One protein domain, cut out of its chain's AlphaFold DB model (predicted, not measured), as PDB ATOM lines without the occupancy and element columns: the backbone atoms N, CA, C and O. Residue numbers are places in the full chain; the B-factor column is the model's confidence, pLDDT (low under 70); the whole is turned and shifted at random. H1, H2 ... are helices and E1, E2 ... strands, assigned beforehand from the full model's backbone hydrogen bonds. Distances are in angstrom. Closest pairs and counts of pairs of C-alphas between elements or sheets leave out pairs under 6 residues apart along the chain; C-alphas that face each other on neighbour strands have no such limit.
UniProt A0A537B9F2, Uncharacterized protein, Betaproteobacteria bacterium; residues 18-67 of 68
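What this domain is: This is residues 18 to 67 of the 68 residues of an uncharacterized protein of Betaproteobacteria bacterium (UniProt A0A537B9F2). Two hairpins follow one another: a small two-stranded one, E1 and E2, whose turn end, residues 22 to 27, sticks out as a free arm, and a helical one, H1 and H2, side by side, which makes the body. The printed part has 50 residues with two named strands and then two named helices, in the order E1, E2, H1, H2. The sheet, in the order E1, E2, is antiparallel, and the class is mixed, helices and strands. The whole is only just loose, close to compact, with a radius of gyration of the C-alphas of 12.0 A, and the C-alphas span 37 by 26 by 15 A, the arm adding to the longest span.

Where its parts are: Strand E1 is residues 20 to 23 and begins at C-alpha 20 (200.289, 179.359, 126.187). Strand E2 is residues 26 to 29. Helix H1 is residues 35 to 47, 18.6 A long from first to last C-alpha, and begins at C-alpha 35 (200.683, 187.710, 141.157). Helix H2 is residues 53 to 66, 20.8 A long, and ends at C-alpha 66 (201.134, 180.708, 148.864).

How they stand to each other: E1 and E2 form an antiparallel hairpin, with 144 degrees between their directions. N 23 and O 26, 2.8 A apart, and N 28 and O 21, 2.8 A apart, are within hydrogen-bond range. H1 and H2 form a helical hairpin and touch; their closest C-alphas are those of Gln 35 and Leu 59, 6.0 A apart. They run opposite ways at a shallow tilt of 22 degrees. E1 is apart from both helices, and E2 is apart from H2. Each O i to N i+4 pair is within hydrogen-bond range in H1, and 9 of 10 are in H2.

The domain as a whole: The two C-alphas farthest apart, those of Asp 24 and Asp 67, are 38.5 A apart. The printed part has no cut, and its three links are tight. The mean pLDDT of the printed part is 83.5, and residues 65 to 67 are under 70.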
ATOM      1  N   CYS A  18     202.548 181.699 133.499       84.25
ATOM      2  CA  CYS A  18     202.704 181.981 132.074       84.25
ATOM      3  C   CYS A  18     201.545 181.371 131.278       84.25
ATOM      4  O   CYS A  18     200.926 180.387 131.690       84.25
ATOM      5  N   PHE A  19     201.261 181.973 130.129       83.88
ATOM      6  CA  PHE A  19     200.154 181.640 129.244       83.88
ATOM      7  C   PHE A  19     200.694 180.975 127.984       83.88
ATOM      8  O   PHE A  19     201.732 181.388 127.463       83.88
ATOM      9  N   TYR A  20     199.975 179.977 127.470       82.69
ATOM     10  CA  TYR A  20     200.289 179.359 126.187       82.69
ATOM     11  C   TYR A  20     199.064 179.362 125.278       82.69
ATOM     12  O   TYR A  20     197.960 179.014 125.700       82.69
ATOM     13  N   TRP A  21     199.273 179.711 124.015       82.38
ATOM     14  CA  TRP A  21     198.253 179.658 122.970       82.38
ATOM     15  C   TRP A  21     198.866 179.138 121.682       82.38
ATOM     16  O   TRP A  21     200.086 179.167 121.507       82.38
ATOM     17  N   ARG A  22     198.030 178.637 120.775       82.56
ATOM     18  CA  ARG A  22     198.484 178.381 119.410       82.56
ATOM     19  C   ARG A  22     198.357 179.660 118.598       82.56
ATOM     20  O   ARG A  22     197.380 180.374 118.760       82.56
ATOM     21  N   LYS A  23     199.359 179.936 117.774       83.31
ATOM     22  CA  LYS A  23     199.329 180.957 116.735       83.31
ATOM     23  C   LYS A  23     199.881 180.331 115.464       83.31
ATOM     24  O   LYS A  23     201.021 179.868 115.474       83.31
ATOM     25  N   ASP A  24     199.078 180.248 114.408       86.81
ATOM     26  CA  ASP A  24     199.488 179.676 113.112       86.81
ATOM     27  C   ASP A  24     200.037 178.236 113.238       86.81
ATOM     28  O   ASP A  24     201.001 177.830 112.590       86.81
ATOM     29  N   GLY A  25     199.443 177.448 114.141       85.31
ATOM     30  CA  GLY A  25     199.867 176.073 114.428       85.31
ATOM     31  C   GLY A  25     201.102 175.942 115.331       85.31
ATOM     32  O   GLY A  25     201.433 174.825 115.730       85.31
ATOM     33  N   GLN A  26     201.743 177.048 115.716       84.31
ATOM     34  CA  GLN A  26     202.863 177.067 116.659       84.31
ATOM     35  C   GLN A  26     202.387 177.346 118.084       84.31
ATOM     36  O   GLN A  26     201.523 178.189 118.300       84.31
ATOM     37  N   LEU A  27     202.959 176.654 119.072       84.88
ATOM     38  CA  LEU A  27     202.714 176.956 120.483       84.88
ATOM     39  C   LEU A  27     203.548 178.175 120.890       84.88
ATOM     40  O   LEU A  27     204.776 178.109 120.905       84.88
ATOM     41  N   VAL A  28     202.880 179.265 121.244       83.94
ATOM     42  CA  VAL A  28     203.489 180.497 121.749       83.94
ATOM     43  C   VAL A  28     203.367 180.526 123.269       83.94
ATOM     44  O   VAL A  28     202.385 180.031 123.825       83.94
ATOM     45  N   ARG A  29     204.373 181.094 123.942       86.81
ATOM     46  CA  ARG A  29     204.411 181.317 125.392       86.81
ATOM     47  C   ARG A  29     204.456 182.819 125.673       86.81
ATOM     48  O   ARG A  29     205.210 183.533 125.015       86.81
ATOM     49  N   SER A  30     203.696 183.293 126.657       84.88
ATOM     50  CA  SER A  30     203.803 184.670 127.152       84.88
ATOM     51  C   SER A  30     205.083 184.904 127.966       84.88
ATOM     52  O   SER A  30     205.820 183.975 128.309       84.88
ATOM     53  N   ALA A  31     205.288 186.159 128.372       86.38
ATOM     54  CA  ALA A  31     206.140 186.472 129.513       86.38
ATOM     55  C   ALA A  31     205.655 185.751 130.787       86.38
ATOM     56  O   ALA A  31     204.527 185.250 130.859       86.38
ATOM     57  N   GLU A  32     206.537 185.679 131.775       87.06
ATOM     58  CA  GLU A  32     206.162 185.274 133.125       87.06
ATOM     59  C   GLU A  32     205.547 186.458 133.849       87.06
ATOM     60  O   GLU A  32     206.001 187.585 133.687       87.06
ATOM     61  N   PHE A  33     204.531 186.176 134.649       85.94
ATOM     62  CA  PHE A  33     203.850 187.164 135.459       85.94
ATOM     63  C   PHE A  33     203.851 186.708 136.909       85.94
ATOM     64  O   PHE A  33     203.474 185.577 137.225       85.94
ATOM     65  N   THR A  34     204.249 187.599 137.798       87.19
ATOM     66  CA  THR A  34     203.975 187.490 139.227       87.19
ATOM     67  C   THR A  34     202.488 187.723 139.502       87.19
ATOM     68  O   THR A  34     201.735 188.191 138.645       87.19
ATOM     69  N   GLN A  35     202.053 187.430 140.728       85.06
ATOM     70  CA  GLN A  35     200.683 187.710 141.157       85.06
ATOM     71  C   GLN A  35     200.320 189.196 140.980       85.06
ATOM     72  O   GLN A  35     199.294 189.503 140.384       85.06
ATOM     73  N   SER A  36     201.177 190.119 141.424       88.00
ATOM     74  CA  SER A  36     200.896 191.557 141.326       88.00
ATOM     75  C   SER A  36     200.859 192.056 139.880       88.00
ATOM     76  O   SER A  36     200.036 192.901 139.541       88.00
ATOM     77  N   GLU A  37     201.700 191.514 138.996       90.50
ATOM     78  CA  GLU A  37     201.644 191.853 137.567       90.50
ATOM     79  C   GLU A  37     200.348 191.350 136.919       90.50
ATOM     80  O   GLU A  37     199.754 192.054 136.104       90.50
ATOM     81  N   LEU A  38     199.863 190.169 137.313       88.62
ATOM     82  CA  LEU A  38     198.567 189.669 136.861       88.62
ATOM     83  C   LEU A  38     197.383 190.484 137.395       88.62
ATOM     84  O   LEU A  38     196.400 190.637 136.672       88.62
ATOM     85  N   GLU A  39     197.447 190.988 138.631       89.56
ATOM     86  CA  GLU A  39     196.421 191.870 139.211       89.56
ATOM     87  C   GLU A  39     196.297 193.153 138.378       89.56
ATOM     88  O   GLU A  39     195.200 193.501 137.940       89.56
ATOM     89  N   VAL A  40     197.434 193.776 138.046       90.69
ATOM     90  CA  VAL A  40     197.485 194.964 137.179       90.69
ATOM     91  C   VAL A  40     196.946 194.669 135.777       90.69
ATOM     92  O   VAL A  40     196.199 195.478 135.222       90.69
ATOM     93  N   GLU A  41     197.281 193.518 135.184       87.62
ATOM     94  CA  GLU A  41     196.740 193.166 133.866       87.62
ATOM     95  C   GLU A  41     195.245 192.842 133.895       87.62
ATOM     96  O   GLU A  41     194.527 193.198 132.960       87.62
ATOM     97  N   CYS A  42     194.730 192.257 134.980       86.25
ATOM     98  CA  CYS A  42     193.286 192.120 135.163       86.25
ATOM     99  C   CYS A  42     192.603 193.489 135.196       86.25
ATOM    100  O   CYS A  42     191.615 193.691 134.499       86.25
ATOM    101  N   GLU A  43     193.130 194.458 135.946       89.12
ATOM    102  CA  GLU A  43     192.552 195.808 135.985       89.12
ATOM    103  C   GLU A  43     192.520 196.463 134.594       89.12
ATOM    104  O   GLU A  43     191.502 197.039 134.197       89.12
ATOM    105  N   ARG A  44     193.598 196.313 133.814       88.88
ATOM    106  CA  ARG A  44     193.683 196.825 132.434       88.88
ATOM    107  C   ARG A  44     192.671 196.164 131.503       88.88
ATOM    108  O   ARG A  44     191.962 196.861 130.776       88.88
ATOM    109  N   LEU A  45     192.582 194.836 131.526       85.31
ATOM    110  CA  LEU A  45     191.648 194.078 130.690       85.31
ATOM    111  C   LEU A  45     190.187 194.343 131.081       85.31
ATOM    112  O   LEU A  45     189.328 194.416 130.200       85.31
ATOM    113  N   CYS A  46     189.921 194.563 132.372       83.69
ATOM    114  CA  CYS A  46     188.614 194.959 132.894       83.69
ATOM    115  C   CYS A  46     188.183 196.301 132.303       83.69
ATOM    116  O   CYS A  46     187.092 196.417 131.746       83.69
ATOM    117  N   ALA A  47     189.074 197.297 132.350       86.25
ATOM    118  CA  ALA A  47     188.830 198.612 131.766       86.25
ATOM    119  C   ALA A  47     188.627 198.548 130.240       86.25
ATOM    120  O   ALA A  47     187.839 199.314 129.689       86.25
ATOM    121  N   ALA A  48     189.301 197.615 129.563       85.88
ATOM    122  CA  ALA A  48     189.163 197.381 128.129       85.88
ATOM    123  C   ALA A  48     187.939 196.520 127.744       85.88
ATOM    124  O   ALA A  48     187.727 196.275 126.556       85.88
ATOM    125  N   GLY A  49     187.154 196.022 128.709       82.31
ATOM    126  CA  GLY A  49     186.018 195.127 128.453       82.31
ATOM    127  C   GLY A  49     186.415 193.797 127.798       82.31
ATOM    128  O   GLY A  49     185.611 193.188 127.095       82.31
ATOM    129  N   THR A  50     187.667 193.372 127.978       84.56
ATOM    130  CA  THR A  50     188.217 192.142 127.391       84.56
ATOM    131  C   THR A  50     187.974 190.955 128.322       84.56
ATOM    132  O   THR A  50     187.865 191.122 129.536       84.56
ATOM    133  N   ASP A  51     187.889 189.739 127.773       82.56
ATOM    134  CA  ASP A  51     187.760 188.530 128.590       82.56
ATOM    135  C   ASP A  51     188.987 188.331 129.497       82.56
ATOM    136  O   ASP A  51     190.119 188.179 129.038       82.56
ATOM    137  N   MET A  52     188.733 188.313 130.804       84.75
ATOM    138  CA  MET A  52     189.736 188.142 131.856       84.75
ATOM    139  C   MET A  52     189.678 186.784 132.537       84.75
ATOM    140  O   MET A  52     190.471 186.543 133.448       84.75
ATOM    141  N   THR A  53     188.742 185.907 132.152       85.75
ATOM    142  CA  THR A  53     188.450 184.637 132.847       85.75
ATOM    143  C   THR A  53     189.727 183.901 133.229       85.75
ATOM    144  O   THR A  53     189.899 183.396 134.336       85.75
ATOM    145  N   GLN A  54     190.666 183.918 132.305       78.56
ATOM    146  CA  GLN A  54     191.899 183.194 132.403       78.56
ATOM    147  C   GLN A  54     193.000 183.863 133.229       78.56
ATOM    148  O   GLN A  54     193.765 183.179 133.909       78.56
ATOM    149  N   PHE A  55     193.055 185.192 133.222       82.94
ATOM    150  CA  PHE A  55     193.950 185.946 134.097       82.94
ATOM    151  C   PHE A  55     193.488 185.826 135.556       82.94
ATOM    152  O   PHE A  55     194.296 185.575 136.447       82.94
ATOM    153  N   VAL A  56     192.170 185.863 135.787       84.81
ATOM    154  CA  VAL A  56     191.568 185.624 137.107       84.81
ATOM    155  C   VAL A  56     191.824 184.192 137.595       84.81
ATOM    156  O   VAL A  56     192.099 183.984 138.777       84.81
ATOM    157  N   LEU A  57     191.762 183.188 136.713       84.44
ATOM    158  CA  LEU A  57     192.122 181.808 137.061       84.44
ATOM    159  C   LEU A  57     193.604 181.681 137.437       84.44
ATOM    160  O   LEU A  57     193.915 181.055 138.450       84.44
ATOM    161  N   ALA A  58     194.506 182.303 136.671       83.44
ATOM    162  CA  ALA A  58     195.934 182.319 136.983       83.44
ATOM    163  C   ALA A  58     196.212 182.968 138.353       83.44
ATOM    164  O   ALA A  58     196.956 182.403 139.153       83.44
ATOM    165  N   LEU A  59     195.541 184.081 138.671       83.50
ATOM    166  CA  LEU A  59     195.630 184.729 139.983       83.50
ATOM    167  C   LEU A  59     195.184 183.827 141.128       83.50
ATOM    168  O   LEU A  59     195.890 183.708 142.126       83.50
ATOM    169  N   LYS A  60     194.035 183.158 140.980       85.31
ATOM    170  CA  LYS A  60     193.533 182.227 142.000       85.31
ATOM    171  C   LYS A  60     194.518 181.090 142.257       85.31
ATOM    172  O   LYS A  60     194.738 180.735 143.408       85.31
ATOM    173  N   LEU A  61     195.125 180.539 141.205       82.44
ATOM    174  CA  LEU A  61     196.112 179.464 141.335       82.44
ATOM    175  C   LEU A  61     197.394 179.934 142.032       82.44
ATOM    176  O   LEU A  61     197.914 179.213 142.880       82.44
ATOM    177  N   LEU A  62     197.877 181.143 141.723       81.75
ATOM    178  CA  LEU A  62     199.032 181.717 142.418       81.75
ATOM    179  C   LEU A  62     198.730 181.994 143.895       81.75
ATOM    180  O   LEU A  62     199.538 181.632 144.749       81.75
ATOM    181  N   ALA A  63     197.561 182.560 144.204       80.75
ATOM    182  CA  ALA A  63     197.143 182.834 145.576       80.75
ATOM    183  C   ALA A  63     197.020 181.544 146.407       80.75
ATOM    184  O   ALA A  63     197.628 181.445 147.467       80.75
ATOM    185  N   LEU A  64     196.339 180.518 145.877       76.56
ATOM    186  CA  LEU A  64     196.189 179.215 146.541       76.56
ATOM    187  C   LEU A  64     197.528 178.509 146.798       76.56
ATOM    188  O   LEU A  64     197.624 177.691 147.707       76.56
ATOM    189  N   SER A  65     198.560 178.808 146.008       67.88
ATOM    190  CA  SER A  65     199.883 178.206 146.180       67.88
ATOM    191  C   SER A  65     200.756 178.848 147.262       67.88
ATOM    192  O   SER A  65     201.767 178.256 147.628       67.88
ATOM    193  N   ARG A  66     200.399 180.038 147.770       61.09
ATOM    194  CA  ARG A  66     201.134 180.708 148.864       61.09
ATOM    195  C   ARG A  66     200.673 180.279 150.257       61.09
ATOM    196  O   ARG A  66     201.411 180.508 151.209       61.09
ATOM    197  N   ASP A  67     199.497 179.667 150.365       54.50
ATOM    198  CA  ASP A  67     198.875 179.266 151.635       54.50
ATOM    199  C   ASP A  67     199.153 177.796 152.029       54.50
ATOM    200  O   ASP A  67     198.441 177.245 152.870       54.50
TER     201      ASP A  67